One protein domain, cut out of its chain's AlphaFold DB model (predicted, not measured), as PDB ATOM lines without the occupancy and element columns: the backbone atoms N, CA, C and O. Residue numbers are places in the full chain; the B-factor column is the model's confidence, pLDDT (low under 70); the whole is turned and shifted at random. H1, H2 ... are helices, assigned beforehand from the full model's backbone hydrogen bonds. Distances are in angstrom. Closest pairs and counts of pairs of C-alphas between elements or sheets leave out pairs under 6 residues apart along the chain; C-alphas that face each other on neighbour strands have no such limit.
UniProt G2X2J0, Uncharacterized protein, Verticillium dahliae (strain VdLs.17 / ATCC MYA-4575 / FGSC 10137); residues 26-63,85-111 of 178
ATOM      1  N   ALA A  26     190.877 127.493  90.175       72.69
ATOM      2  CA  ALA A  26     189.632 126.986  90.748       72.69
ATOM      3  C   ALA A  26     189.631 125.452  90.858       72.69
ATOM      4  O   ALA A  26     189.144 124.906  91.849       72.69
ATOM      5  N   HIS A  27     190.198 124.756  89.868       74.25
ATOM      6  CA  HIS A  27     190.300 123.299  89.884       74.25
ATOM      7  C   HIS A  27     191.272 122.807  90.966       74.25
ATOM      8  O   HIS A  27     190.956 121.855  91.678       74.25
ATOM      9  N   GLN A  28     192.408 123.489  91.145       73.75
ATOM     10  CA  GLN A  28     193.356 123.181  92.216       73.75
ATOM     11  C   GLN A  28     192.739 123.430  93.598       73.75
ATOM     12  O   GLN A  28     192.750 122.538  94.440       73.75
ATOM     13  N   ALA A  29     192.082 124.575  93.799       74.31
ATOM     14  CA  ALA A  29     191.403 124.875  95.058       74.31
ATOM     15  C   ALA A  29     190.292 123.859  95.389       74.31
ATOM     16  O   ALA A  29     190.083 123.520  96.552       74.31
ATOM     17  N   ALA A  30     189.580 123.344  94.378       74.94
ATOM     18  CA  ALA A  30     188.584 122.294  94.575       74.94
ATOM     19  C   ALA A  30     189.216 120.969  95.033       74.94
ATOM     20  O   ALA A  30     188.650 120.295  95.895       74.94
ATOM     21  N   ARG A  31     190.393 120.615  94.499       72.12
ATOM     22  CA  ARG A  31     191.168 119.453  94.963       72.12
ATOM     23  C   ARG A  31     191.658 119.651  96.393       72.12
ATOM     24  O   ARG A  31     191.491 118.755  97.213       72.12
ATOM     25  N   ASP A  32     192.172 120.831  96.717       74.69
ATOM     26  CA  ASP A  32     192.695 121.127  98.053       74.69
ATOM     27  C   ASP A  32     191.597 121.045  99.125       74.69
ATOM     28  O   ASP A  32     191.821 120.481 100.191       74.69
ATOM     29  N   VAL A  33     190.376 121.511  98.832       72.19
ATOM     30  CA  VAL A  33     189.217 121.374  99.738       72.19
ATOM     31  C   VAL A  33     188.758 119.917  99.879       72.19
ATOM     32  O   VAL A  33     188.259 119.533 100.933       72.19
ATOM     33  N   TYR A  34     188.918 119.093  98.841       71.94
ATOM     34  CA  TYR A  34     188.593 117.668  98.913       71.94
ATOM     35  C   TYR A  34     189.579 116.904  99.807       71.94
ATOM     36  O   TYR A  34     189.169 116.048 100.589       71.94
ATOM     37  N   HIS A  35     190.869 117.233  99.720       73.06
ATOM     38  CA  HIS A  35     191.916 116.599 100.524       73.06
ATOM     39  C   HIS A  35     192.022 117.176 101.943       73.06
ATOM     40  O   HIS A  35     192.375 116.457 102.878       73.06
ATOM     41  N   HIS A  36     191.661 118.444 102.120       75.25
ATOM     42  CA  HIS A  36     191.623 119.138 103.401       75.25
ATOM     43  C   HIS A  36     190.245 119.785 103.584       75.25
ATOM     44  O   HIS A  36     190.100 120.996 103.374       75.25
ATOM     45  N   PRO A  37     189.217 118.993 103.959       65.75
ATOM     46  CA  PRO A  37     187.915 119.557 104.282       65.75
ATOM     47  C   PRO A  37     188.110 120.592 105.385       65.75
ATOM     48  O   PRO A  37     188.877 120.360 106.328       65.75
ATOM     49  N   LEU A  38     187.465 121.756 105.265       68.25
ATOM     50  CA  LEU A  38     187.599 122.737 106.330       68.25
ATOM     51  C   LEU A  38     186.973 122.120 107.590       68.25
ATOM     52  O   LEU A  38     186.110 121.238 107.545       68.25
ATOM     53  N   SER A  39     187.491 122.517 108.745       71.06
ATOM     54  CA  SER A  39     186.919 122.066 110.007       71.06
ATOM     55  C   SER A  39     185.467 122.535 110.079       71.06
ATOM     56  O   SER A  39     185.227 123.724 109.860       71.06
ATOM     57  N   SER A  40     184.546 121.667 110.497       68.44
ATOM     58  CA  SER A  40     183.107 121.957 110.619       68.44
ATOM     59  C   SER A  40     182.791 123.314 111.271       68.44
ATOM     60  O   SER A  40     181.910 124.039 110.812       68.44
ATOM     61  N   SER A  41     183.578 123.716 112.276       70.88
ATOM     62  CA  SER A  41     183.484 125.023 112.942       70.88
ATOM     63  C   SER A  41     183.696 126.228 112.006       70.88
ATOM     64  O   SER A  41     183.066 127.271 112.188       70.88
ATOM     65  N   LEU A  42     184.586 126.125 111.016       75.38
ATOM     66  CA  LEU A  42     184.877 127.183 110.044       75.38
ATOM     67  C   LEU A  42     183.828 127.235 108.927       75.38
ATOM     68  O   LEU A  42     183.443 128.340 108.526       75.38
ATOM     69  N   GLU A  43     183.317 126.097 108.433       77.50
ATOM     70  CA  GLU A  43     182.155 126.119 107.534       77.50
ATOM     71  C   GLU A  43     180.930 126.721 108.212       77.50
ATOM     72  O   GLU A  43     180.231 127.523 107.581       77.50
ATOM     73  N   ASP A  44     180.684 126.376 109.475       73.38
ATOM     74  CA  ASP A  44     179.555 126.894 110.243       73.38
ATOM     75  C   ASP A  44     179.677 128.400 110.471       73.38
ATOM     76  O   ASP A  44     178.721 129.135 110.208       73.38
ATOM     77  N   LEU A  45     180.868 128.900 110.816       78.25
ATOM     78  CA  LEU A  45     181.124 130.337 110.922       78.25
ATOM     79  C   LEU A  45     180.908 131.057 109.579       78.25
ATOM     80  O   LEU A  45     180.198 132.065 109.503       78.25
ATOM     81  N   ARG A  46     181.440 130.515 108.475       77.94
ATOM     82  CA  ARG A  46     181.224 131.065 107.121       77.94
ATOM     83  C   ARG A  46     179.755 130.997 106.706       77.94
ATOM     84  O   ARG A  46     179.267 131.838 105.942       77.94
ATOM     85  N   ARG A  47     179.013 129.986 107.158       78.19
ATOM     86  CA  ARG A  47     177.572 129.851 106.925       78.19
ATOM     87  C   ARG A  47     176.796 130.910 107.701       78.19
ATOM     88  O   ARG A  47     175.948 131.570 107.100       78.19
ATOM     89  N   GLN A  48     177.126 131.122 108.973       74.69
ATOM     90  CA  GLN A  48     176.544 132.171 109.811       74.69
ATOM     91  C   GLN A  48     176.794 133.563 109.216       74.69
ATOM     92  O   GLN A  48     175.844 134.317 109.006       74.69
ATOM     93  N   GLN A  49     178.029 133.873 108.810       84.06
ATOM     94  CA  GLN A  49     178.360 135.142 108.149       84.06
ATOM     95  C   GLN A  49     177.557 135.357 106.854       84.06
ATOM     96  O   GLN A  49     176.994 136.432 106.632       84.06
ATOM     97  N   ARG A  50     177.411 134.323 106.008       84.81
ATOM     98  CA  ARG A  50     176.583 134.398 104.786       84.81
ATOM     99  C   ARG A  50     175.105 134.655 105.090       84.81
ATOM    100  O   ARG A  50     174.452 135.376 104.333       84.81
ATOM    101  N   LEU A  51     174.570 134.081 106.168       77.62
ATOM    102  CA  LEU A  51     173.192 134.327 106.600       77.62
ATOM    103  C   LEU A  51     172.997 135.777 107.055       77.62
ATOM    104  O   LEU A  51     172.041 136.412 106.609       77.62
ATOM    105  N   VAL A  52     173.930 136.322 107.841       77.69
ATOM    106  CA  VAL A  52     173.910 137.727 108.287       77.69
ATOM    107  C   VAL A  52     173.950 138.686 107.094       77.69
ATOM    108  O   VAL A  52     173.104 139.573 106.982       77.69
ATOM    109  N   ILE A  53     174.854 138.471 106.134       75.88
ATOM    110  CA  ILE A  53     174.951 139.312 104.928       75.88
ATOM    111  C   ILE A  53     173.654 139.259 104.110       75.88
ATOM    112  O   ILE A  53     173.163 140.291 103.646       75.88
ATOM    113  N   ARG A  54     173.065 138.069 103.929       71.69
ATOM    114  CA  ARG A  54     171.793 137.911 103.202       71.69
ATOM    115  C   ARG A  54     170.632 138.596 103.922       71.69
ATOM    116  O   ARG A  54     169.805 139.216 103.253       71.69
ATOM    117  N   ALA A  55     170.572 138.504 105.249       68.12
ATOM    118  CA  ALA A  55     169.573 139.199 106.055       68.12
ATOM    119  C   ALA A  55     169.706 140.726 105.911       68.12
ATOM    120  O   ALA A  55     168.721 141.397 105.599       68.12
ATOM    121  N   ASN A  56     170.931 141.254 105.992       67.06
ATOM    122  CA  ASN A  56     171.216 142.681 105.807       67.06
ATOM    123  C   ASN A  56     170.874 143.175 104.392       67.06
ATOM    124  O   ASN A  56     170.297 144.249 104.226       67.06
ATOM    125  N   ARG A  57     171.156 142.379 103.351       64.06
ATOM    126  CA  ARG A  57     170.765 142.714 101.970       64.06
ATOM    127  C   ARG A  57     169.247 142.731 101.784       64.06
ATOM    128  O   ARG A  57     168.728 143.644 101.153       64.06
ATOM    129  N   ARG A  58     168.520 141.764 102.354       57.94
ATOM    130  CA  ARG A  58     167.046 141.727 102.293       57.94
ATOM    131  C   ARG A  58     166.389 142.883 103.047       57.94
ATOM    132  O   ARG A  58     165.325 143.328 102.631       57.94
ATOM    133  N   SER A  59     167.018 143.371 104.115       55.34
ATOM    134  CA  SER A  59     166.603 144.594 104.808       55.34
ATOM    135  C   SER A  59     166.802 145.832 103.923       55.34
ATOM    136  O   SER A  59     165.869 146.614 103.771       55.34
ATOM    137  N   ARG A  60     167.953 145.958 103.244       52.34
ATOM    138  CA  ARG A  60     168.236 147.085 102.335       52.34
ATOM    139  C   ARG A  60     167.321 147.163 101.111       52.34
ATOM    140  O   ARG A  60     166.975 148.258 100.698       52.34
ATOM    141  N   VAL A  61     166.914 146.027 100.543       52.47
ATOM    142  CA  VAL A  61     166.033 145.990  99.353       52.47
ATOM    143  C   VAL A  61     164.579 146.374  99.682       52.47
ATOM    144  O   VAL A  61     163.787 146.621  98.782       52.47
ATOM    145  N   ARG A  62     164.209 146.456 100.968       52.66
ATOM    146  CA  ARG A  62     162.843 146.776 101.417       52.66
ATOM    147  C   ARG A  62     162.659 148.197 101.946       52.66
ATOM    148  O   ARG A  62     161.611 148.478 102.520       52.66
ATOM    149  N   LEU A  63     163.638 149.082 101.781       47.53
ATOM    150  CA  LEU A  63     163.477 150.470 102.201       47.53
ATOM    151  C   LEU A  63     163.029 151.317 101.004       47.53
ATOM    152  O   LEU A  63     163.827 151.507 100.084       47.53
ATOM    153  N   PRO A  85     161.224 126.684 124.354       58.75
ATOM    154  CA  PRO A  85     162.113 125.827 123.558       58.75
ATOM    155  C   PRO A  85     161.363 124.684 122.851       58.75
ATOM    156  O   PRO A  85     161.593 124.427 121.671       58.75
ATOM    157  N   ALA A  86     160.332 124.123 123.493       60.62
ATOM    158  CA  ALA A  86     159.447 123.125 122.876       60.62
ATOM    159  C   ALA A  86     158.746 123.595 121.579       60.62
ATOM    160  O   ALA A  86     158.425 122.776 120.722       60.62
ATOM    161  N   SER A  87     158.507 124.899 121.399       60.69
ATOM    162  CA  SER A  87     157.919 125.446 120.166       60.69
ATOM    163  C   SER A  87     158.917 125.478 119.001       60.69
ATOM    164  O   SER A  87     158.526 125.316 117.843       60.69
ATOM    165  N   ILE A  88     160.210 125.613 119.306       63.72
ATOM    166  CA  ILE A  88     161.303 125.547 118.331       63.72
ATOM    167  C   ILE A  88     161.464 124.096 117.874       63.72
ATOM    168  O   ILE A  88     161.448 123.824 116.670       63.72
ATOM    169  N   ASP A  89     161.497 123.157 118.818       66.62
ATOM    170  CA  ASP A  89     161.563 121.722 118.526       66.62
ATOM    171  C   ASP A  89     160.334 121.244 117.745       66.62
ATOM    172  O   ASP A  89     160.461 120.517 116.757       66.62
ATOM    173  N   ALA A  90     159.140 121.728 118.103       66.88
ATOM    174  CA  ALA A  90     157.916 121.458 117.358       66.88
ATOM    175  C   ALA A  90     157.976 122.005 115.921       66.88
ATOM    176  O   ALA A  90     157.535 121.330 114.986       66.88
ATOM    177  N   ALA A  91     158.559 123.189 115.707       67.38
ATOM    178  CA  ALA A  91     158.735 123.758 114.372       67.38
ATOM    179  C   ALA A  91     159.721 122.938 113.518       67.38
ATOM    180  O   ALA A  91     159.456 122.680 112.336       67.38
ATOM    181  N   PHE A  92     160.827 122.469 114.105       74.19
ATOM    182  CA  PHE A  92     161.766 121.572 113.427       74.19
ATOM    183  C   PHE A  92     161.140 120.203 113.129       74.19
ATOM    184  O   PHE A  92     161.256 119.714 112.000       74.19
ATOM    185  N   ALA A  93     160.396 119.625 114.074       74.69
ATOM    186  CA  ALA A  93     159.669 118.374 113.883       74.69
ATOM    187  C   ALA A  93     158.600 118.492 112.781       74.69
ATOM    188  O   ALA A  93     158.496 117.620 111.915       74.69
ATOM    189  N   ALA A  94     157.852 119.598 112.741       75.31
ATOM    190  CA  ALA A  94     156.872 119.873 111.692       75.31
ATOM    191  C   ALA A  94     157.531 120.009 110.310       75.31
ATOM    192  O   ALA A  94     157.007 119.500 109.313       75.31
ATOM    193  N   LYS A  95     158.702 120.653 110.232       86.44
ATOM    194  CA  LYS A  95     159.475 120.762 108.988       86.44
ATOM    195  C   LYS A  95     159.956 119.392 108.499       86.44
ATOM    196  O   LYS A  95     159.812 119.109 107.309       86.44
ATOM    197  N   ARG A  96     160.449 118.538 109.402       82.81
ATOM    198  CA  ARG A  96     160.886 117.168 109.089       82.81
ATOM    199  C   ARG A  96     159.727 116.308 108.581       82.81
ATOM    200  O   ARG A  96     159.813 115.760 107.489       82.81
ATOM    201  N   ARG A  97     158.584 116.320 109.279       76.81
ATOM    202  CA  ARG A  97     157.358 115.614 108.853       76.81
ATOM    203  C   ARG A  97     156.894 116.023 107.450       76.81
ATOM    204  O   ARG A  97     156.471 115.180 106.664       76.81
ATOM    205  N   ARG A  98     156.988 117.313 107.102       80.88
ATOM    206  CA  ARG A  98     156.647 117.803 105.751       80.88
ATOM    207  C   ARG A  98     157.603 117.282 104.679       80.88
ATOM    208  O   ARG A  98     157.159 117.021 103.564       80.88
ATOM    209  N   GLN A  99     158.891 117.157 104.991       86.75
ATOM    210  CA  GLN A  99     159.878 116.593 104.068       86.75
ATOM    211  C   GLN A  99     159.650 115.093 103.865       86.75
ATOM    212  O   GLN A  99     159.599 114.654 102.719       86.75
ATOM    213  N   ASP A 100     159.381 114.349 104.936       87.81
ATOM    214  CA  ASP A 100     159.073 112.918 104.854       87.81
ATOM    215  C   ASP A 100     157.800 112.654 104.045       87.81
ATOM    216  O   ASP A 100     157.775 111.766 103.194       87.81
ATOM    217  N   MET A 101     156.745 113.459 104.228       78.94
ATOM    218  CA  MET A 101     155.538 113.347 103.399       78.94
ATOM    219  C   MET A 101     155.803 113.641 101.921       78.94
ATOM    220  O   MET A 101     155.220 112.987 101.059       78.94
ATOM    221  N   ARG A 102     156.667 114.615 101.608       83.56
ATOM    222  CA  ARG A 102     157.057 114.891 100.218       83.56
ATOM    223  C   ARG A 102     157.798 113.701  99.625       83.56
ATOM    224  O   ARG A 102     157.427 113.265  98.543       83.56
ATOM    225  N   LEU A 103     158.773 113.151 100.345       86.00
ATOM    226  CA  LEU A 103     159.533 111.982  99.905       86.00
ATOM    227  C   LEU A 103     158.618 110.774  99.663       86.00
ATOM    228  O   LEU A 103     158.690 110.156  98.607       86.00
ATOM    229  N   ARG A 104     157.693 110.499 100.593       82.00
ATOM    230  CA  ARG A 104     156.685 109.442 100.430       82.00
ATOM    231  C   ARG A 104     155.854 109.640  99.166       82.00
ATOM    232  O   ARG A 104     155.683 108.687  98.422       82.00
ATOM    233  N   ARG A 105     155.392 110.867  98.893       77.00
ATOM    234  CA  ARG A 105     154.627 111.176  97.672       77.00
ATOM    235  C   ARG A 105     155.428 110.935  96.398       77.00
ATOM    236  O   ARG A 105     154.870 110.397  95.452       77.00
ATOM    237  N   TYR A 106     156.705 111.317  96.371       78.19
ATOM    238  CA  TYR A 106     157.569 111.038  95.221       78.19
ATOM    239  C   TYR A 106     157.689 109.533  94.978       78.19
ATOM    240  O   TYR A 106     157.380 109.080  93.885       78.19
ATOM    241  N   LEU A 107     158.005 108.753  96.014       74.94
ATOM    242  CA  LEU A 107     158.127 107.296  95.897       74.94
ATOM    243  C   LEU A 107     156.814 106.617  95.470       74.94
ATOM    244  O   LEU A 107     156.836 105.679  94.683       74.94
ATOM    245  N   THR A 108     155.660 107.099  95.940       68.25
ATOM    246  CA  THR A 108     154.356 106.557  95.519       68.25
ATOM    247  C   THR A 108     153.939 106.996  94.115       68.25
ATOM    248  O   THR A 108     153.148 106.307  93.480       68.25
ATOM    249  N   ASN A 109     154.441 108.134  93.623       61.09
ATOM    250  CA  ASN A 109     154.141 108.617  92.275       61.09
ATOM    251  C   ASN A 109     154.937 107.863  91.202       61.09
ATOM    252  O   ASN A 109     154.395 107.633  90.127       61.09
ATOM    253  N   GLU A 110     156.158 107.412  91.509       53.69
ATOM    254  CA  GLU A 110     156.928 106.499  90.643       53.69
ATOM    255  C   GLU A 110     156.245 105.122  90.491       53.69
ATOM    256  O   GLU A 110     156.471 104.414  89.517       53.69
ATOM    257  N   ALA A 111     155.367 104.745  91.428       54.50
ATOM    258  CA  ALA A 111     154.621 103.487  91.383       54.50
ATOM    259  C   ALA A 111     153.296 103.572  90.598       54.50
ATOM    260  O   ALA A 111     152.554 102.589  90.540       54.50
TER     261      ALA A 111
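AT A GLANCE: This is residues 26 to 63 and 85 to 111 of the 178 residues of an uncharacterized protein of Verticillium dahliae (strain VdLs.17 / ATCC MYA-4575 / FGSC 10137) (UniProt G2X2J0). A long helix, H3, makes one piece of an open arrangement, and a second piece, H1 and H2 joined through a tight link into an open V with a short and a longer arm, stands across an empty gap from it. The printed part has 65 residues with three named helices, in the order H1, H2, H3, and no named strand; the class is all helix. The whole is extended, with a radius of gyration of the C-alphas of 18.9 A, and the C-alphas span 43 by 40 by 28 A along their three main axes.

IN THESE COORDINATES: Find C-alpha 85 at (162.113, 125.827, 123.558); from there H3, residues 85 to 110, runs 38.5 A to C-alpha 110 at (156.928, 106.499, 90.643). Then look for H2, residues 40 to 60, which runs 30.4 A from C-alpha 40 at (183.107, 121.957, 110.619). Before it comes H1, residues 26 to 35, 14.4 A long.

HOW THE PARTS SIT: Start at H3, the longest helix, which touches no helix. H3 is apart from H2, and H1 and H3 are apart as well. Go back to residues 36 to 39 for the tight link from H1 to H2; these two helices are also apart, with no C-alpha of the one within 8 A of the other. Residues 26 to 63 and residues 85 to 111 stand free. In H1, H2 and H3 every O i to N i+4 pair is within hydrogen-bond range.

THE WHOLE: The two C-alphas farthest apart are those of Leu 63 and Ala 111, at 49.0 A. Residues 64 to 84 are not printed, and across this cut, in the link from H2 to H3, C-alphas 63 and 85 are 32.6 A apart. The mean pLDDT of the printed part is 71.5; look for values under 70 at residues 37 to 38, 40, 55 to 63, 85 to 91 and 108 to 111 of this predicted model.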